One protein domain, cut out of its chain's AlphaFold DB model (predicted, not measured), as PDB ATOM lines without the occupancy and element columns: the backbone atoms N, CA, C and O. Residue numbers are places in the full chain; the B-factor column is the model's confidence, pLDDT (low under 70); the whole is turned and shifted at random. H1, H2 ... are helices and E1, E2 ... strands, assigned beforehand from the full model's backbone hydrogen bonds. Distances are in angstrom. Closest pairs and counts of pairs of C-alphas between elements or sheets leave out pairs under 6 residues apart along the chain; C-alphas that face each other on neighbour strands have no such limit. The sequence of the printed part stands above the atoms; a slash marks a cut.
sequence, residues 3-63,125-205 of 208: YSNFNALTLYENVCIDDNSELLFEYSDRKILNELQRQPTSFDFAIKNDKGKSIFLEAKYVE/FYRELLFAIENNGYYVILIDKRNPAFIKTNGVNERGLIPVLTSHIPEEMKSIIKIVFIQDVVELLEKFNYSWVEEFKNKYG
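This is residues 3 to 63 and 125 to 205 of the 208 residues of an uncharacterized protein of termite gut metagenome (UniProt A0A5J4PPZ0). A strongly twisted sheet of five strands runs through the middle of the domain, with H2 packed on one face and H5 standing up from the opposite face. H1 lies beside the strands, H6 folds back along H5, and residues 144 to 160 form a long stretch with no named element before H3 and H4 lead back to E5. The printed part has 142 residues, with six named helices and five named strands in the order H1 E1 E2 E3 H2 E4 H3 H4 E5 H5 H6. The sheet is mixed, in the order E1 E2 E3 E4 E5, and the class is mixed, helices and strands. The whole is compact, with a radius of gyration of the C-alphas of 15.2 A and spans of 42 by 35 by 35 A.

H1, residues 3 to 10, is on the sheet at a height of 7.6 A, over none of its strands. E1, residues 21 to 29, and E2, residues 41 to 49, form an antiparallel hairpin, with N 24 and O 46 2.8 A apart; E1 bends by 98 degrees at residue 26 and E2 by 99 degrees at residue 44. E3, residues 54 to 61, forms a hairpin with E2, with N 47 and O 55 at 2.8 A, and completes a meander, each strand the antiparallel neighbour of the one before. H2, residues 125 to 134, is on the sheet; its closest C-alphas to E4, residues 137 to 143, are Ala 132 and Tyr 139, 5.6 A apart. E4 is parallel to E3, with N 140 and O 56 at 2.8 A. H3, residues 161 to 167, only grazes the sheet; H4, residues 171 to 174, is not on it. E4, H3, H4 and E5, residues 177 to 181, form a strand-helix-strand unit, parallel neighbour strands joined through helices, with a right-handed crossover; N 141 and O 178 are 2.8 A apart. H5, residues 182 to 191, stands up from the sheet over E4, on the opposite face from H2. H1 and H5 only just touch, with 3 pairs of C-alphas within 8 A, closest at Leu 9 and Val 185, 7.1 A. H6, residues 197 to 203, forms a helical hairpin with H5, closest at the C-alphas of Leu 189 and Val 197, 6.1 A. In H2, H3, H5 and H6 every O i to N i+4 pair is within hydrogen-bond range; H1 has 1 of 4, beside 3 of 5 O i to N i+3 pairs, and H4 is too short for an O i to N i+4 pair.

H1 begins at C-alpha 3 (41.218, -34.431, -25.491). From first to last C-alpha, E1 measures 17.5 A, E2 18.1 A, E3 20.8 A, E4 19.0 A, and H2 and H5 14.3 A each. H6 ends at C-alpha 203 (39.754, -14.806, -38.431).

The farthest C-alphas, Gln 37 and Gly 155, are 45.9 A apart. Residues 64 to 124 are not printed; C-alphas 63 and 125 are 13.5 A apart across the cut. The links E1 to E2 and E4 to H3 are long. The model's pLDDT is under 70 at residues 3 to 19, 60 to 63 and 155 to 156.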
ATOM      1  N   TYR A   3      41.160 -35.055 -26.805       49.12
ATOM      2  CA  TYR A   3      41.218 -34.431 -25.491       49.12
ATOM      3  C   TYR A   3      42.584 -34.470 -24.792       49.12
ATOM      4  O   TYR A   3      42.997 -33.489 -24.180       49.12
ATOM      5  N   SER A   4      43.367 -35.534 -24.976       49.59
ATOM      6  CA  SER A   4      44.723 -35.637 -24.417       49.59
ATOM      7  C   SER A   4      45.699 -34.591 -24.972       49.59
ATOM      8  O   SER A   4      46.725 -34.326 -24.357       49.59
ATOM      9  N   ASN A   5      45.394 -33.986 -26.124       55.25
ATOM     10  CA  ASN A   5      46.312 -33.078 -26.813       55.25
ATOM     11  C   ASN A   5      46.127 -31.612 -26.398       55.25
ATOM     12  O   ASN A   5      47.102 -30.868 -26.365       55.25
ATOM     13  N   PHE A   6      44.920 -31.207 -25.994       58.88
ATOM     14  CA  PHE A   6      44.704 -29.893 -25.375       58.88
ATOM     15  C   PHE A   6      45.294 -29.813 -23.959       58.88
ATOM     16  O   PHE A   6      45.732 -28.744 -23.530       58.88
ATOM     17  N   ASN A   7      45.416 -30.946 -23.264       58.06
ATOM     18  CA  ASN A   7      46.181 -31.022 -22.016       58.06
ATOM     19  C   ASN A   7      47.652 -30.633 -22.210       58.06
ATOM     20  O   ASN A   7      48.227 -29.975 -21.347       58.06
ATOM     21  N   ALA A   8      48.243 -30.969 -23.363       53.50
ATOM     22  CA  ALA A   8      49.616 -30.585 -23.683       53.50
ATOM     23  C   ALA A   8      49.777 -29.070 -23.921       53.50
ATOM     24  O   ALA A   8      50.849 -28.533 -23.659       53.50
ATOM     25  N   LEU A   9      48.722 -28.376 -24.370       55.97
ATOM     26  CA  LEU A   9      48.735 -26.922 -24.596       55.97
ATOM     27  C   LEU A   9      48.489 -26.116 -23.323       55.97
ATOM     28  O   LEU A   9      49.052 -25.042 -23.149       55.97
ATOM     29  N   THR A  10      47.623 -26.607 -22.439       54.91
ATOM     30  CA  THR A  10      47.143 -25.825 -21.288       54.91
ATOM     31  C   THR A  10      48.069 -25.885 -20.069       54.91
ATOM     32  O   THR A  10      47.860 -25.137 -19.110       54.91
ATOM     33  N   LEU A  11      49.111 -26.730 -20.100       52.59
ATOM     34  CA  LEU A  11      50.091 -26.900 -19.013       52.59
ATOM     35  C   LEU A  11      49.437 -27.204 -17.650       52.59
ATOM     36  O   LEU A  11      49.939 -26.788 -16.603       52.59
ATOM     37  N   TYR A  12      48.294 -27.890 -17.644       54.41
ATOM     38  CA  TYR A  12      47.678 -28.373 -16.415       54.41
ATOM     39  C   TYR A  12      47.878 -29.878 -16.281       54.41
ATOM     40  O   TYR A  12      47.353 -30.657 -17.068       54.41
ATOM     41  N   GLU A  13      48.537 -30.287 -15.200       46.59
ATOM     42  CA  GLU A  13      48.621 -31.692 -14.780       46.59
ATOM     43  C   GLU A  13      47.255 -32.257 -14.322       46.59
ATOM     44  O   GLU A  13      47.105 -33.467 -14.198       46.59
ATOM     45  N   ASN A  14      46.240 -31.397 -14.118       49.06
ATOM     46  CA  ASN A  14      44.964 -31.740 -13.467       49.06
ATOM     47  C   ASN A  14      43.699 -31.513 -14.320       49.06
ATOM     48  O   ASN A  14      42.589 -31.608 -13.795       49.06
ATOM     49  N   VAL A  15      43.819 -31.205 -15.615       53.75
ATOM     50  CA  VAL A  15      42.642 -31.186 -16.499       53.75
ATOM     51  C   VAL A  15      42.458 -32.594 -17.059       53.75
ATOM     52  O   VAL A  15      43.157 -33.023 -17.973       53.75
ATOM     53  N   CYS A  16      41.510 -33.343 -16.504       52.56
ATOM     54  CA  CYS A  16      41.122 -34.630 -17.066       52.56
ATOM     55  C   CYS A  16      40.083 -34.382 -18.162       52.56
ATOM     56  O   CYS A  16      38.886 -34.323 -17.888       52.56
ATOM     57  N   ILE A  17      40.544 -34.171 -19.395       61.91
ATOM     58  CA  ILE A  17      39.650 -34.147 -20.549       61.91
ATOM     59  C   ILE A  17      39.421 -35.605 -20.968       61.91
ATOM     60  O   ILE A  17      40.337 -36.285 -21.437       61.91
ATOM     61  N   ASP A  18      38.216 -36.101 -20.713       63.72
ATOM     62  CA  ASP A  18      37.818 -37.500 -20.856       63.72
ATOM     63  C   ASP A  18      36.653 -37.657 -21.848       63.72
ATOM     64  O   ASP A  18      36.256 -36.706 -22.521       63.72
ATOM     65  N   ASP A  19      36.091 -38.863 -21.955       68.00
ATOM     66  CA  ASP A  19      34.957 -39.139 -22.847       68.00
ATOM     67  C   ASP A  19      33.662 -38.395 -22.448       68.00
ATOM     68  O   ASP A  19      32.699 -38.409 -23.209       68.00
ATOM     69  N   ASN A  20      33.624 -37.730 -21.282       72.62
ATOM     70  CA  ASN A  20      32.524 -36.851 -20.861       72.62
ATOM     71  C   ASN A  20      32.770 -35.383 -21.243       72.62
ATOM     72  O   ASN A  20      32.018 -34.504 -20.820       72.62
ATOM     73  N   SER A  21      33.848 -35.097 -21.972       80.50
ATOM     74  CA  SER A  21      34.142 -33.751 -22.444       80.50
ATOM     75  C   SER A  21      33.549 -33.519 -23.832       80.50
ATOM     76  O   SER A  21      33.473 -34.441 -24.644       80.50
ATOM     77  N   GLU A  22      33.165 -32.279 -24.119       84.75
ATOM     78  CA  GLU A  22      32.671 -31.833 -25.424       84.75
ATOM     79  C   GLU A  22      33.449 -30.593 -25.872       84.75
ATOM     80  O   GLU A  22      33.530 -29.608 -25.136       84.75
ATOM     81  N   LEU A  23      34.033 -30.640 -27.074       82.06
ATOM     82  CA  LEU A  23      34.670 -29.484 -27.705       82.06
ATOM     83  C   LEU A  23      33.640 -28.707 -28.535       82.06
ATOM     84  O   LEU A  23      33.088 -29.233 -29.499       82.06
ATOM     85  N   LEU A  24      33.444 -27.441 -28.187       86.50
ATOM     86  CA  LEU A  24      32.499 -26.519 -28.804       86.50
ATOM     87  C   LEU A  24      33.257 -25.354 -29.444       86.50
ATOM     88  O   LEU A  24      34.086 -24.722 -28.788       86.50
ATOM     89  N   PHE A  25      32.957 -25.065 -30.708       84.62
ATOM     90  CA  PHE A  25      33.448 -23.887 -31.425       84.62
ATOM     91  C   PHE A  25      32.440 -22.738 -31.296       84.62
ATOM     92  O   PHE A  25      31.235 -22.986 -31.349       84.62
ATOM     93  N   GLU A  26      32.926 -21.509 -31.103       87.56
ATOM     94  CA  GLU A  26      32.117 -20.294 -30.897       87.56
ATOM     95  C   GLU A  26      31.054 -20.448 -29.795       87.56
ATOM     96  O   GLU A  26      29.864 -20.157 -29.954       87.56
ATOM     97  N   TYR A  27      31.494 -20.941 -28.639       91.75
ATOM     98  CA  TYR A  27      30.617 -21.143 -27.494       91.75
ATOM     99  C   TYR A  27      30.127 -19.804 -26.938       91.75
ATOM    100  O   TYR A  27      30.909 -18.879 -26.740       91.75
ATOM    101  N   SER A  28      28.836 -19.701 -26.619       93.88
ATOM    102  CA  SER A  28      28.284 -18.528 -25.940       93.88
ATOM    103  C   SER A  28      27.205 -18.889 -24.927       93.88
ATOM    104  O   SER A  28      26.499 -19.888 -25.068       93.88
ATOM    105  N   ASP A  29      27.066 -18.059 -23.895       94.50
ATOM    106  CA  ASP A  29      26.048 -18.215 -22.859       94.50
ATOM    107  C   ASP A  29      25.549 -16.853 -22.360       94.50
ATOM    108  O   ASP A  29      26.256 -15.846 -22.369       94.50
ATOM    109  N   ARG A  30      24.275 -16.827 -21.956       94.06
ATOM    110  CA  ARG A  30      23.575 -15.623 -21.485       94.06
ATOM    111  C   ARG A  30      23.157 -15.689 -20.029       94.06
ATOM    112  O   ARG A  30      22.676 -14.701 -19.490       94.06
ATOM    113  N   LYS A  31      23.204 -16.861 -19.410       93.69
ATOM    114  CA  LYS A  31      22.544 -17.100 -18.127       93.69
ATOM    115  C   LYS A  31      23.477 -16.784 -16.974       93.69
ATOM    116  O   LYS A  31      23.059 -16.135 -16.023       93.69
ATOM    117  N   ILE A  32      24.735 -17.194 -17.088       93.31
ATOM    118  CA  ILE A  32      25.692 -17.200 -15.977       93.31
ATOM    119  C   ILE A  32      25.961 -15.792 -15.443       93.31
ATOM    120  O   ILE A  32      25.952 -15.573 -14.234       93.31
ATOM    121  N   LEU A  33      26.116 -14.814 -16.339       94.56
ATOM    122  CA  LEU A  33      26.349 -13.418 -15.958       94.56
ATOM    123  C   LEU A  33      25.099 -12.523 -16.055       94.56
ATOM    124  O   LEU A  33      25.191 -11.294 -16.087       94.56
ATOM    125  N   ASN A  34      23.917 -13.143 -16.127       93.62
ATOM    126  CA  ASN A  34      22.630 -12.479 -16.341       93.62
ATOM    127  C   ASN A  34      22.605 -11.573 -17.593       93.62
ATOM    128  O   ASN A  34      22.184 -10.413 -17.587       93.62
ATOM    129  N   GLU A  35      23.059 -12.130 -18.713       91.44
ATOM    130  CA  GLU A  35      23.201 -11.467 -20.007       91.44
ATOM    131  C   GLU A  35      21.996 -11.647 -20.939       91.44
ATOM    132  O   GLU A  35      22.115 -11.857 -22.152       91.44
ATOM    133  N   LEU A  36      20.799 -11.562 -20.354       86.06
ATOM    134  CA  LEU A  36      19.536 -11.873 -21.031       86.06
ATOM    135  C   LEU A  36      19.222 -10.911 -22.186       86.06
ATOM    136  O   LEU A  36      18.576 -11.291 -23.158       86.06
ATOM    137  N   GLN A  37      19.710  -9.675 -22.095       77.81
ATOM    138  CA  GLN A  37      19.614  -8.647 -23.134       77.81
ATOM    139  C   GLN A  37      21.016  -8.288 -23.652       77.81
ATOM    140  O   GLN A  37      21.972  -8.379 -22.887       77.81
ATOM    141  N   ARG A  38      21.152  -7.825 -24.905       78.31
ATOM    142  CA  ARG A  38      22.430  -7.466 -25.582       78.31
ATOM    143  C   ARG A  38      23.320  -8.674 -25.943       78.31
ATOM    144  O   ARG A  38      22.787  -9.738 -26.246       78.31
ATOM    145  N   GLN A  39      24.643  -8.516 -26.033       81.31
ATOM    146  CA  GLN A  39      25.566  -9.587 -26.444       81.31
ATOM    147  C   GLN A  39      25.836 -10.581 -25.295       81.31
ATOM    148  O   GLN A  39      25.963 -10.136 -24.152       81.31
ATOM    149  N   PRO A  40      25.908 -11.898 -25.579       90.94
ATOM    150  CA  PRO A  40      26.288 -12.925 -24.608       90.94
ATOM    151  C   PRO A  40      27.797 -12.907 -24.359       90.94
ATOM    152  O   PRO A  40      28.546 -12.311 -25.141       90.94
ATOM    153  N   THR A  41      28.252 -13.538 -23.284       92.06
ATOM    154  CA  THR A  41      29.660 -13.902 -23.128       92.06
ATOM    155  C   THR A  41      29.939 -15.027 -24.107       92.06
ATOM    156  O   THR A  41      29.154 -15.973 -24.211       92.06
ATOM    157  N   SER A  42      31.018 -14.890 -24.865       91.81
ATOM    158  CA  SER A  42      31.401 -15.806 -25.929       91.81
ATOM    159  C   SER A  42      32.869 -16.168 -25.807       91.81
ATOM    160  O   SER A  42      33.643 -15.365 -25.295       91.81
ATOM    161  N   PHE A  43      33.208 -17.350 -26.304       92.06
ATOM    162  CA  PHE A  43      34.556 -17.884 -26.386       92.06
ATOM    163  C   PHE A  43      34.766 -18.494 -27.770       92.06
ATOM    164  O   PHE A  43      33.866 -19.169 -28.277       92.06
ATOM    165  N   ASP A  44      35.948 -18.333 -28.359       88.19
ATOM    166  CA  ASP A  44      36.305 -19.052 -29.591       88.19
ATOM    167  C   ASP A  44      36.190 -20.570 -29.427       88.19
ATOM    168  O   ASP A  44      35.690 -21.254 -30.322       88.19
ATOM    169  N   PHE A  45      36.594 -21.093 -28.265       86.38
ATOM    170  CA  PHE A  45      36.417 -22.501 -27.925       86.38
ATOM    171  C   PHE A  45      35.943 -22.692 -26.492       86.38
ATOM    172  O   PHE A  45      36.361 -21.992 -25.570       86.38
ATOM    173  N   ALA A  46      35.158 -23.740 -26.282       89.50
ATOM    174  CA  ALA A  46      34.942 -24.297 -24.961       89.50
ATOM    175  C   ALA A  46      35.157 -25.809 -24.982       89.50
ATOM    176  O   ALA A  46      34.712 -26.497 -25.893       89.50
ATOM    177  N   ILE A  47      35.811 -26.329 -23.951       87.94
ATOM    178  CA  ILE A  47      35.817 -27.751 -23.626       87.94
ATOM    179  C   ILE A  47      34.930 -27.896 -22.401       87.94
ATOM    180  O   ILE A  47      35.355 -27.616 -21.278       87.94
ATOM    181  N   LYS A  48      33.670 -28.257 -22.620       88.00
ATOM    182  CA  LYS A  48      32.718 -28.501 -21.539       88.00
ATOM    183  C   LYS A  48      32.997 -29.860 -20.924       88.00
ATOM    184  O   LYS A  48      33.255 -30.813 -21.649       88.00
ATOM    185  N   ASN A  49      32.956 -29.938 -19.601       83.06
ATOM    186  CA  ASN A  49      33.087 -31.192 -18.871       83.06
ATOM    187  C   ASN A  49      32.031 -31.243 -17.763       83.06
ATOM    188  O   ASN A  49      31.986 -30.352 -16.915       83.06
ATOM    189  N   ASP A  50      31.211 -32.293 -17.765       79.44
ATOM    190  CA  ASP A  50      30.116 -32.468 -16.803       79.44
ATOM    191  C   ASP A  50      30.589 -32.924 -15.413       79.44
ATOM    192  O   ASP A  50      29.892 -32.730 -14.417       79.44
ATOM    193  N   LYS A  51      31.759 -33.566 -15.329       78.00
ATOM    194  CA  LYS A  51      32.294 -34.188 -14.102       78.00
ATOM    195  C   LYS A  51      33.554 -33.506 -13.574       78.00
ATOM    196  O   LYS A  51      34.048 -33.873 -12.509       78.00
ATOM    197  N   GLY A  52      34.083 -32.538 -14.312       80.25
ATOM    198  CA  GLY A  52      35.344 -31.868 -14.032       80.25
ATOM    199  C   GLY A  52      35.285 -30.381 -14.337       80.25
ATOM    200  O   GLY A  52      34.215 -29.792 -14.481       80.25
ATOM    201  N   LYS A  53      36.461 -29.756 -14.421       86.06
ATOM    202  CA  LYS A  53      36.542 -28.357 -14.828       86.06
ATOM    203  C   LYS A  53      36.385 -28.223 -16.335       86.06
ATOM    204  O   LYS A  53      37.046 -28.932 -17.090       86.06
ATOM    205  N   SER A  54      35.549 -27.278 -16.754       90.12
ATOM    206  CA  SER A  54      35.483 -26.860 -18.157       90.12
ATOM    207  C   SER A  54      36.690 -25.984 -18.516       90.12
ATOM    208  O   SER A  54      37.348 -25.430 -17.635       90.12
ATOM    209  N   ILE A  55      36.987 -25.827 -19.800       90.12
ATOM    210  CA  ILE A  55      38.003 -24.891 -20.295       90.12
ATOM    211  C   ILE A  55      37.325 -23.928 -21.256       90.12
ATOM    212  O   ILE A  55      36.625 -24.366 -22.161       90.12
ATOM    213  N   PHE A  56      37.555 -22.634 -21.084       92.56
ATOM    214  CA  PHE A  56      37.052 -21.593 -21.973       92.56
ATOM    215  C   PHE A  56      38.241 -20.855 -22.579       92.56
ATOM    216  O   PHE A  56      39.092 -20.372 -21.832       92.56
ATOM    217  N   LEU A  57      38.337 -20.832 -23.908       90.25
ATOM    218  CA  LEU A  57      39.477 -20.289 -24.642       90.25
ATOM    219  C   LEU A  57      39.041 -19.097 -25.498       90.25
ATOM    220  O   LEU A  57      38.117 -19.236 -26.295       90.25
ATOM    221  N   GLU A  58      39.743 -17.971 -25.375       90.12
ATOM    222  CA  GLU A  58      39.488 -16.760 -26.166       90.12
ATOM    223  C   GLU A  58      40.774 -16.251 -26.835       90.12
ATOM    224  O   GLU A  58      41.789 -16.038 -26.167       90.12
ATOM    225  N   ALA A  59      40.723 -16.041 -28.154       79.69
ATOM    226  CA  ALA A  59      41.810 -15.539 -29.003       79.69
ATOM    227  C   ALA A  59      41.722 -14.054 -29.354       79.69
ATOM    228  O   ALA A  59      42.596 -13.529 -30.046       79.69
ATOM    229  N   LYS A  60      40.729 -13.343 -28.820       66.00
ATOM    230  CA  LYS A  60      40.416 -11.934 -29.106       66.00
ATOM    231  C   LYS A  60      41.524 -10.920 -28.794       66.00
ATOM    232  O   LYS A  60      41.410  -9.733 -29.088       66.00
ATOM    233  N   TYR A  61      42.660 -11.378 -28.293       58.25
ATOM    234  CA  TYR A  61      43.878 -10.605 -28.087       58.25
ATOM    235  C   TYR A  61      44.669 -10.387 -29.390       58.25
ATOM    236  O   TYR A  61      45.893 -10.489 -29.426       58.25
ATOM    237  N   VAL A  62      43.969 -10.065 -30.477       48.44
ATOM    238  CA  VAL A  62      44.532  -9.670 -31.781       48.44
ATOM    239  C   VAL A  62      43.905  -8.385 -32.331       48.44
ATOM    240  O   VAL A  62      44.419  -7.828 -33.297       48.44
ATOM    241  N   GLU A  63      42.804  -7.911 -31.735       48.78
ATOM    242  CA  GLU A  63      42.073  -6.728 -32.194       48.78
ATOM    243  C   GLU A  63      42.634  -5.449 -31.550       48.78
ATOM    244  O   GLU A  63      43.177  -5.464 -30.444       48.78
ATOM    245  N   PHE A 125      38.237  -9.091 -20.289       91.94
ATOM    246  CA  PHE A 125      39.031  -9.979 -19.434       91.94
ATOM    247  C   PHE A 125      38.280 -10.368 -18.157       91.94
ATOM    248  O   PHE A 125      38.168 -11.550 -17.840       91.94
ATOM    249  N   TYR A 126      37.743  -9.388 -17.423       94.31
ATOM    250  CA  TYR A 126      37.023  -9.696 -16.190       94.31
ATOM    251  C   TYR A 126      35.713 -10.419 -16.470       94.31
ATOM    252  O   TYR A 126      35.387 -11.362 -15.763       94.31
ATOM    253  N   ARG A 127      34.982 -10.036 -17.518       94.12
ATOM    254  CA  ARG A 127      33.746 -10.711 -17.921       94.12
ATOM    255  C   ARG A 127      33.978 -12.202 -18.181       94.12
ATOM    256  O   ARG A 127      33.267 -13.034 -17.630       94.12
ATOM    257  N   GLU A 128      34.995 -12.545 -18.959       94.75
ATOM    258  CA  GLU A 128      35.324 -13.935 -19.291       94.75
ATOM    259  C   GLU A 128      35.912 -14.709 -18.106       94.75
ATOM    260  O   GLU A 128      35.552 -15.866 -17.885       94.75
ATOM    261  N   LEU A 129      36.747 -14.064 -17.286       95.69
ATOM    262  CA  LEU A 129      37.251 -14.656 -16.049       95.69
ATOM    263  C   LEU A 129      36.101 -15.004 -15.094       95.69
ATOM    264  O   LEU A 129      36.017 -16.135 -14.614       95.69
ATOM    265  N   LEU A 130      35.199 -14.053 -14.842       97.19
ATOM    266  CA  LEU A 130      34.022 -14.252 -13.996       97.19
ATOM    267  C   LEU A 130      33.146 -15.386 -14.530       97.19
ATOM    268  O   LEU A 130      32.705 -16.239 -13.759       97.19
ATOM    269  N   PHE A 131      32.945 -15.433 -15.849       96.69
ATOM    270  CA  PHE A 131      32.220 -16.518 -16.495       96.69
ATOM    271  C   PHE A 131      32.856 -17.884 -16.224       96.69
ATOM    272  O   PHE A 131      32.154 -18.828 -15.847       96.69
ATOM    273  N   ALA A 132      34.172 -17.994 -16.421       95.44
ATOM    274  CA  ALA A 132      34.899 -19.241 -16.235       95.44
ATOM    275  C   ALA A 132      34.816 -19.718 -14.782       95.44
ATOM    276  O   ALA A 132      34.533 -20.891 -14.545       95.44
ATOM    277  N   ILE A 133      34.982 -18.815 -13.811       95.38
ATOM    278  CA  ILE A 133      34.903 -19.153 -12.386       95.38
ATOM    279  C   ILE A 133      33.500 -19.651 -12.017       95.38
ATOM    280  O   ILE A 133      33.374 -20.717 -11.415       95.38
ATOM    281  N   GLU A 134      32.441 -18.936 -12.417       96.12
ATOM    282  CA  GLU A 134      31.055 -19.343 -12.131       96.12
ATOM    283  C   GLU A 134      30.666 -20.661 -12.825       96.12
ATOM    284  O   GLU A 134      29.784 -21.371 -12.348       96.12
ATOM    285  N   ASN A 135      31.348 -21.035 -13.914       93.31
ATOM    286  CA  ASN A 135      31.184 -22.333 -14.580       93.31
ATOM    287  C   ASN A 135      32.102 -23.442 -14.045       93.31
ATOM    288  O   ASN A 135      32.199 -24.492 -14.683       93.31
ATOM    289  N   ASN A 136      32.796 -23.237 -12.920       91.56
ATOM    290  CA  ASN A 136      33.811 -24.174 -12.432       91.56
ATOM    291  C   ASN A 136      34.830 -24.531 -13.535       91.56
ATOM    292  O   ASN A 136      35.104 -25.696 -13.810       91.56
ATOM    293  N   GLY A 137      35.354 -23.525 -14.229       91.56
ATOM    294  CA  GLY A 137      36.232 -23.704 -15.377       91.56
ATOM    295  C   GLY A 137      37.563 -22.978 -15.261       91.56
ATOM    296  O   GLY A 137      37.801 -22.191 -14.347       91.56
ATOM    297  N   TYR A 138      38.434 -23.276 -16.216       91.62
ATOM    298  CA  TYR A 138      39.656 -22.542 -16.496       91.62
ATOM    299  C   TYR A 138      39.406 -21.502 -17.579       91.62
ATOM    300  O   TYR A 138      38.669 -21.758 -18.535       91.62
ATOM    301  N   TYR A 139      40.067 -20.359 -17.445       92.75
ATOM    302  CA  TYR A 139      40.078 -19.315 -18.455       92.75
ATOM    303  C   TYR A 139      41.422 -19.322 -19.176       92.75
ATOM    304  O   TYR A 139      42.466 -19.100 -18.566       92.75
ATOM    305  N   VAL A 140      41.407 -19.616 -20.471       90.81
ATOM    306  CA  VAL A 140      42.599 -19.684 -21.312       90.81
ATOM    307  C   VAL A 140      42.576 -18.523 -22.294       90.81
ATOM    308  O   VAL A 140      41.697 -18.390 -23.136       90.81
ATOM    309  N   ILE A 141      43.592 -17.693 -22.186       89.31
ATOM    310  CA  ILE A 141      43.815 -16.507 -22.990       89.31
ATOM    311  C   ILE A 141      44.805 -16.895 -24.084       89.31
ATOM    312  O   ILE A 141      45.957 -17.230 -23.788       89.31
ATOM    313  N   LEU A 142      44.360 -16.866 -25.341       88.00
ATOM    314  CA  LEU A 142      45.228 -17.071 -26.496       88.00
ATOM    315  C   LEU A 142      45.793 -15.715 -26.920       88.00
ATOM    316  O   LEU A 142      45.060 -14.855 -27.402       88.00
ATOM    317  N   ILE A 143      47.095 -15.512 -26.746       86.19
ATOM    318  CA  ILE A 143      47.773 -14.277 -27.159       86.19
ATOM    319  C   ILE A 143      48.603 -14.501 -28.423       86.19
ATOM    320  O   ILE A 143      49.132 -15.586 -28.665       86.19
ATOM    321  N   ASP A 144      48.758 -13.457 -29.229       86.19
ATOM    322  CA  ASP A 144      49.600 -13.508 -30.422       86.19
ATOM    323  C   ASP A 144      51.071 -13.209 -30.085       86.19
ATOM    324  O   ASP A 144      51.392 -12.107 -29.633       86.19
ATOM    325  N   LYS A 145      51.984 -14.159 -30.368       85.06
ATOM    326  CA  LYS A 145      53.450 -13.979 -30.220       85.06
ATOM    327  C   LYS A 145      53.976 -12.736 -30.947       85.06
ATOM    328  O   LYS A 145      54.998 -12.178 -30.552       85.06
ATOM    329  N   ARG A 146      53.308 -12.313 -32.025       84.88
ATOM    330  CA  ARG A 146      53.682 -11.162 -32.859       84.88
ATOM    331  C   ARG A 146      53.320  -9.826 -32.206       84.88
ATOM    332  O   ARG A 146      53.847  -8.799 -32.631       84.88
ATOM    333  N   ASN A 147      52.439  -9.815 -31.200       83.88
ATOM    334  CA  ASN A 147      51.939  -8.591 -30.585       83.88
ATOM    335  C   ASN A 147      52.616  -8.307 -29.222       83.88
ATOM    336  O   ASN A 147      52.255  -8.905 -28.204       83.88
ATOM    337  N   PRO A 148      53.549  -7.336 -29.153       83.25
ATOM    338  CA  PRO A 148      54.295  -7.035 -27.932       83.25
ATOM    339  C   PRO A 148      53.463  -6.330 -26.847       83.25
ATOM    340  O   PRO A 148      53.988  -6.071 -25.763       83.25
ATOM    341  N   ALA A 149      52.201  -5.972 -27.117       83.69
ATOM    342  CA  ALA A 149      51.324  -5.354 -26.127       83.69
ATOM    343  C   ALA A 149      50.943  -6.328 -24.998       83.69
ATOM    344  O   ALA A 149      50.769  -5.899 -23.855       83.69
ATOM    345  N   PHE A 150      50.848  -7.631 -25.289       84.19
ATOM    346  CA  PHE A 150      50.429  -8.637 -24.308       84.19
ATOM    347  C   PHE A 150      51.567  -9.072 -23.402       84.19
ATOM    348  O   PHE A 150      51.436  -8.985 -22.181       84.19
ATOM    349  N   ILE A 151      52.682  -9.495 -24.001       85.94
ATOM    350  CA  ILE A 151      53.896  -9.887 -23.291       85.94
ATOM    351  C   ILE A 151      55.110  -9.346 -24.044       85.94
ATOM    352  O   ILE A 151      55.292  -9.576 -25.238       85.94
ATOM    353  N   LYS A 152      55.982  -8.661 -23.310       84.94
ATOM    354  CA  LYS A 152      57.308  -8.244 -23.754       84.94
ATOM    355  C   LYS A 152      58.314  -8.591 -22.669       84.94
ATOM    356  O   LYS A 152      58.293  -7.998 -21.592       84.94
ATOM    357  N   THR A 153      59.207  -9.530 -22.964       79.19
ATOM    358  CA  THR A 153      60.331  -9.867 -22.084       79.19
ATOM    359  C   THR A 153      61.553  -9.018 -22.424       79.19
ATOM    360  O   THR A 153      61.823  -8.729 -23.591       79.19
ATOM    361  N   ASN A 154      62.296  -8.600 -21.403       75.00
ATOM    362  CA  ASN A 154      63.629  -8.012 -21.554       75.00
ATOM    363  C   ASN A 154      64.718  -8.850 -20.858       75.00
ATOM    364  O   ASN A 154      65.775  -8.323 -20.523       75.00
ATOM    365  N   GLY A 155      64.445 -10.137 -20.612       67.56
ATOM    366  CA  GLY A 155      65.362 -11.080 -19.964       67.56
ATOM    367  C   GLY A 155      65.356 -11.053 -18.431       67.56
ATOM    368  O   GLY A 155      65.813 -12.016 -17.827       67.56
ATOM    369  N   VAL A 156      64.821 -10.000 -17.799       68.81
ATOM    370  CA  VAL A 156      64.734  -9.880 -16.326       68.81
ATOM    371  C   VAL A 156      63.293  -9.714 -15.854       68.81
ATOM    372  O   VAL A 156      62.909 -10.310 -14.856       68.81
ATOM    373  N   ASN A 157      62.491  -8.929 -16.574       72.94
ATOM    374  CA  ASN A 157      61.106  -8.646 -16.219       72.94
ATOM    375  C   ASN A 157      60.182  -8.873 -17.415       72.94
ATOM    376  O   ASN A 157      60.508  -8.538 -18.559       72.94
ATOM    377  N   GLU A 158      58.985  -9.365 -17.122       83.69
ATOM    378  CA  GLU A 158      57.889  -9.396 -18.079       83.69
ATOM    379  C   GLU A 158      57.094  -8.092 -17.991       83.69
ATOM    380  O   GLU A 158      56.753  -7.602 -16.913       83.69
ATOM    381  N   ARG A 159      56.829  -7.491 -19.148       86.88
ATOM    382  CA  ARG A 159      55.987  -6.301 -19.303       86.88
ATOM    383  C   ARG A 159      54.836  -6.619 -20.245       86.88
ATOM    384  O   ARG A 159      54.882  -7.604 -20.972       86.88
ATOM    385  N   GLY A 160      53.854  -5.730 -20.285       87.00
ATOM    386  CA  GLY A 160      52.687  -5.860 -21.149       87.00
ATOM    387  C   GLY A 160      51.420  -6.046 -20.334       87.00
ATOM    388  O   GLY A 160      51.424  -5.944 -19.105       87.00
ATOM    389  N   LEU A 161      50.328  -6.277 -21.040       86.56
ATOM    390  CA  LEU A 161      49.000  -6.321 -20.461       86.56
ATOM    391  C   LEU A 161      48.768  -7.558 -19.586       86.56
ATOM    392  O   LEU A 161      48.143  -7.449 -18.535       86.56
ATOM    393  N   ILE A 162      49.319  -8.710 -19.970       87.50
ATOM    394  CA  ILE A 162      49.136  -9.958 -19.223       87.50
ATOM    395  C   ILE A 162      49.786  -9.900 -17.830       87.50
ATOM    396  O   ILE A 162      49.080 -10.187 -16.858       87.50
ATOM    397  N   PRO A 163      51.058  -9.479 -17.664       89.00
ATOM    398  CA  PRO A 163      51.638  -9.297 -16.332       89.00
ATOM    399  C   PRO A 163      50.835  -8.334 -15.446       89.00
ATOM    400  O   PRO A 163      50.643  -8.603 -14.265       89.00
ATOM    401  N   VAL A 164      50.311  -7.239 -16.014       88.69
ATOM    402  CA  VAL A 164      49.465  -6.279 -15.281       88.69
ATOM    403  C   VAL A 164      48.171  -6.933 -14.805       88.69
ATOM    404  O   VAL A 164      47.882  -6.899 -13.612       88.69
ATOM    405  N   LEU A 165      47.405  -7.551 -15.708       89.19
ATOM    406  CA  LEU A 165      46.140  -8.202 -15.366       89.19
ATOM    407  C   LEU A 165      46.335  -9.302 -14.326       89.19
ATOM    408  O   LEU A 165      45.644  -9.312 -13.316       89.19
ATOM    409  N   THR A 166      47.310 -10.186 -14.536       89.50
ATOM    410  CA  THR A 166      47.569 -11.321 -13.637       89.50
ATOM    411  C   THR A 166      48.098 -10.888 -12.267       89.50
ATOM    412  O   THR A 166      47.805 -11.554 -11.275       89.50
ATOM    413  N   SER A 167      48.807  -9.756 -12.169       91.38
ATOM    414  CA  SER A 167      49.233  -9.186 -10.880       91.38
ATOM    415  C   SER A 167      48.080  -8.711  -9.990       91.38
ATOM    416  O   SER A 167      48.244  -8.643  -8.775       91.38
ATOM    417  N   HIS A 168      46.919  -8.414 -10.579       92.12
ATOM    418  CA  HIS A 168      45.714  -8.000  -9.858       92.12
ATOM    419  C   HIS A 168      44.834  -9.187  -9.436       92.12
ATOM    420  O   HIS A 168      43.822  -8.997  -8.767       92.12
ATOM    421  N   ILE A 169      45.202 -10.412  -9.816       94.69
ATOM    422  CA  ILE A 169      44.437 -11.617  -9.489       94.69
ATOM    423  C   ILE A 169      44.903 -12.179  -8.139       94.69
ATOM    424  O   ILE A 169      46.115 -12.338  -7.951       94.69
ATOM    425  N   PRO A 170      43.976 -12.530  -7.225       94.94
ATOM    426  CA  PRO A 170      44.303 -13.236  -5.988       94.94
ATOM    427  C   PRO A 170      45.119 -14.509  -6.248       94.94
ATOM    428  O   PRO A 170      44.862 -15.226  -7.217       94.94
ATOM    429  N   GLU A 171      46.103 -14.803  -5.393       91.69
ATOM    430  CA  GLU A 171      47.043 -15.921  -5.593       91.69
ATOM    431  C   GLU A 171      46.328 -17.262  -5.789       91.69
ATOM    432  O   GLU A 171      46.663 -18.033  -6.689       91.69
ATOM    433  N   GLU A 172      45.280 -17.515  -5.007       90.50
ATOM    434  CA  GLU A 172      44.468 -18.727  -5.082       90.50
ATOM    435  C   GLU A 172      43.750 -18.889  -6.433       90.50
ATOM    436  O   GLU A 172      43.484 -20.010  -6.877       90.50
ATOM    437  N   MET A 173      43.494 -17.779  -7.130       91.75
ATOM    438  CA  MET A 173      42.800 -17.745  -8.416       91.75
ATOM    439  C   MET A 173      43.740 -17.697  -9.614       91.75
ATOM    440  O   MET A 173      43.303 -17.985 -10.726       91.75
ATOM    441  N   LYS A 174      45.030 -17.389  -9.439       90.44
ATOM    442  CA  LYS A 174      45.982 -17.350 -10.565       90.44
ATOM    443  C   LYS A 174      46.042 -18.673 -11.319       90.44
ATOM    444  O   LYS A 174      46.179 -18.685 -12.536       90.44
ATOM    445  N   SER A 175      45.853 -19.781 -10.604       87.94
ATOM    446  CA  SER A 175      45.771 -21.122 -11.185       87.94
ATOM    447  C   SER A 175      44.540 -21.362 -12.065       87.94
ATOM    448  O   SER A 175      44.455 -22.427 -12.659       87.94
ATOM    449  N   ILE A 176      43.578 -20.435 -12.132       90.50
ATOM    450  CA  ILE A 176      42.394 -20.514 -13.002       90.50
ATOM    451  C   ILE A 176      42.717 -19.990 -14.408       90.50
ATOM    452  O   ILE A 176      42.104 -20.423 -15.385       90.50
ATOM    453  N   ILE A 177      43.693 -19.088 -14.518       90.94
ATOM    454  CA  ILE A 177      44.036 -18.393 -15.757       90.94
ATOM    455  C   ILE A 177      45.232 -19.078 -16.416       90.94
ATOM    456  O   ILE A 177      46.249 -19.342 -15.773       90.94
ATOM    457  N   LYS A 178      45.145 -19.322 -17.725       87.81
ATOM    458  CA  LYS A 178      46.300 -19.682 -18.552       87.81
ATOM    459  C   LYS A 178      46.471 -18.730 -19.691       87.81
ATOM    460  O   LYS A 178      45.508 -18.251 -20.269       87.81
ATOM    461  N   ILE A 179      47.730 -18.541 -20.029       87.06
ATOM    462  CA  ILE A 179      48.155 -17.772 -21.175       87.06
ATOM    463  C   ILE A 179      48.865 -18.754 -22.087       87.06
ATOM    464  O   ILE A 179      49.824 -19.402 -21.665       87.06
ATOM    465  N   VAL A 180      48.373 -18.892 -23.306       86.50
ATOM    466  CA  VAL A 180      48.997 -19.726 -24.332       86.50
ATOM    467  C   VAL A 180      49.081 -18.916 -25.613       86.50
ATOM    468  O   VAL A 180      48.346 -17.946 -25.799       86.50
ATOM    469  N   PHE A 181      49.984 -19.289 -26.506       86.81
ATOM    470  CA  PHE A 181      50.084 -18.585 -27.769       86.81
ATOM    471  C   PHE A 181      49.137 -19.175 -28.804       86.81
ATOM    472  O   PHE A 181      49.054 -20.394 -28.960       86.81
ATOM    473  N   ILE A 182      48.473 -18.307 -29.564       86.81
ATOM    474  CA  ILE A 182      47.552 -18.731 -30.623       86.81
ATOM    475  C   ILE A 182      48.256 -19.586 -31.687       86.81
ATOM    476  O   ILE A 182      47.660 -20.514 -32.221       86.81
ATOM    477  N   GLN A 183      49.546 -19.339 -31.937       87.62
ATOM    478  CA  GLN A 183      50.358 -20.150 -32.845       87.62
ATOM    479  C   GLN A 183      50.477 -21.608 -32.383       87.62
ATOM    480  O   GLN A 183      50.326 -22.508 -33.203       87.62
ATOM    481  N   ASP A 184      50.679 -21.847 -31.082       85.19
ATOM    482  CA  ASP A 184      50.816 -23.210 -30.546       85.19
ATOM    483  C   ASP A 184      49.484 -23.971 -30.660       85.19
ATOM    484  O   ASP A 184      49.452 -25.170 -30.939       85.19
ATOM    485  N   VAL A 185      48.364 -23.255 -30.498       84.19
ATOM    486  CA  VAL A 185      47.026 -23.813 -30.719       84.19
ATOM    487  C   VAL A 185      46.819 -24.158 -32.193       84.19
ATOM    488  O   VAL A 185      46.402 -25.275 -32.483       84.19
ATOM    489  N   VAL A 186      47.141 -23.256 -33.126       86.44
ATOM    490  CA  VAL A 186      46.997 -23.512 -34.571       86.44
ATOM    491  C   VAL A 186      47.814 -24.721 -35.018       86.44
ATOM    492  O   VAL A 186      47.250 -25.602 -35.662       86.44
ATOM    493  N   GLU A 187      49.086 -24.824 -34.624       85.94
ATOM    494  CA  GLU A 187      49.933 -25.983 -34.955       85.94
ATOM    495  C   GLU A 187      49.287 -27.303 -34.511       85.94
ATOM    496  O   GLU A 187      49.320 -28.315 -35.219       85.94
ATOM    497  N   LEU A 188      48.656 -27.300 -33.334       81.94
ATOM    498  CA  LEU A 188      47.960 -28.469 -32.826       81.94
ATOM    499  C   LEU A 188      46.691 -28.770 -33.629       81.94
ATOM    500  O   LEU A 188      46.435 -29.925 -33.970       81.94
ATOM    501  N   LEU A 189      45.901 -27.747 -33.944       81.38
ATOM    502  CA  LEU A 189      44.676 -27.903 -34.719       81.38
ATOM    503  C   LEU A 189      44.949 -28.436 -36.132       81.38
ATOM    504  O   LEU A 189      44.238 -29.326 -36.602       81.38
ATOM    505  N   GLU A 190      46.009 -27.959 -36.780       84.94
ATOM    506  CA  GLU A 190      46.464 -28.454 -38.082       84.94
ATOM    507  C   GLU A 190      46.925 -29.911 -37.987       84.94
ATOM    508  O   GLU A 190      46.471 -30.759 -38.755       84.94
ATOM    509  N   LYS A 191      47.756 -30.242 -36.987       83.56
ATOM    510  CA  LYS A 191      48.246 -31.612 -36.755       83.56
ATOM    511  C   LYS A 191      47.112 -32.633 -36.615       83.56
ATOM    512  O   LYS A 191      47.280 -33.794 -36.992       83.56
ATOM    513  N   PHE A 192      45.976 -32.218 -36.060       79.81
ATOM    514  CA  PHE A 192      44.807 -33.074 -35.854       79.81
ATOM    515  C   PHE A 192      43.711 -32.910 -36.915       79.81
ATOM    516  O   PHE A 192      42.667 -33.546 -36.790       79.81
ATOM    517  N   ASN A 193      43.965 -32.148 -37.985       82.81
ATOM    518  CA  ASN A 193      43.068 -31.963 -39.130       82.81
ATOM    519  C   ASN A 193      41.652 -31.493 -38.746       82.81
ATOM    520  O   ASN A 193      40.660 -32.003 -39.274       82.81
ATOM    521  N   TYR A 194      41.533 -30.531 -37.824       80.19
ATOM    522  CA  TYR A 194      40.227 -29.935 -37.529       80.19
ATOM    523  C   TYR A 194      39.704 -29.173 -38.749       80.19
ATOM    524  O   TYR A 194      40.380 -28.300 -39.286       80.19
ATOM    525  N   SER A 195      38.473 -29.472 -39.171       82.75
ATOM    526  CA  SER A 195      37.895 -28.955 -40.420       82.75
ATOM    527  C   SER A 195      37.754 -27.431 -40.475       82.75
ATOM    528  O   SER A 195      37.684 -26.865 -41.559       82.75
ATOM    529  N   TRP A 196      37.704 -26.774 -39.317       82.44
ATOM    530  CA  TRP A 196      37.527 -25.327 -39.172       82.44
ATOM    531  C   TRP A 196      38.851 -24.574 -38.936       82.44
ATOM    532  O   TRP A 196      38.839 -23.354 -38.786       82.44
ATOM    533  N   VAL A 197      40.008 -25.256 -38.917       86.38
ATOM    534  CA  VAL A 197      41.302 -24.618 -38.597       86.38
ATOM    535  C   VAL A 197      41.645 -23.459 -39.538       86.38
ATOM    536  O   VAL A 197      42.155 -22.433 -39.095       86.38
ATOM    537  N   GLU A 198      41.305 -23.579 -40.822       88.88
ATOM    538  CA  GLU A 198      41.539 -22.518 -41.806       88.88
ATOM    539  C   GLU A 198      40.638 -21.297 -41.573       88.88
ATOM    540  O   GLU A 198      41.087 -20.162 -41.713       88.88
ATOM    541  N   GLU A 199      39.387 -21.496 -41.152       87.38
ATOM    542  CA  GLU A 199      38.494 -20.395 -40.767       87.38
ATOM    543  C   GLU A 199      39.051 -19.640 -39.555       87.38
ATOM    544  O   GLU A 199      39.147 -18.411 -39.573       87.38
ATOM    545  N   PHE A 200      39.520 -20.378 -38.547       85.31
ATOM    546  CA  PHE A 200      40.165 -19.801 -37.372       85.31
ATOM    547  C   PHE A 200      41.436 -19.016 -37.741       85.31
ATOM    548  O   PHE A 200      41.608 -17.874 -37.317       85.31
ATOM    549  N   LYS A 201      42.303 -19.570 -38.598       88.38
ATOM    550  CA  LYS A 201      43.502 -18.868 -39.087       88.38
ATOM    551  C   LYS A 201      43.159 -17.578 -39.827       88.38
ATOM    552  O   LYS A 201      43.820 -16.564 -39.608       88.38
ATOM    553  N   ASN A 202      42.128 -17.598 -40.669       88.00
ATOM    554  CA  ASN A 202      41.669 -16.415 -41.393       88.00
ATOM    555  C   ASN A 202      41.135 -15.336 -40.441       88.00
ATOM    556  O   ASN A 202      41.540 -14.180 -40.560       88.00
ATOM    557  N   LYS A 203      40.301 -15.714 -39.459       84.56
ATOM    558  CA  LYS A 203      39.754 -14.806 -38.431       84.56
ATOM    559  C   LYS A 203      40.856 -14.038 -37.696       84.56
ATOM    560  O   LYS A 203      40.708 -12.850 -37.432       84.56
ATOM    561  N   TYR A 204      41.978 -14.704 -37.424       84.75
ATOM    562  CA  TYR A 204      43.079 -14.178 -36.614       84.75
ATOM    563  C   TYR A 204      44.294 -13.675 -37.417       84.75
ATOM    564  O   TYR A 204      45.335 -13.353 -36.838       84.75
ATOM    565  N   GLY A 205      44.199 -13.597 -38.751       86.12
ATOM    566  CA  GLY A 205      45.311 -13.145 -39.598       86.12
ATOM    567  C   GLY A 205      46.560 -14.029 -39.467       86.12
ATOM    568  O   GLY A 205      47.688 -13.530 -39.397       86.12
TER     569      GLY A 205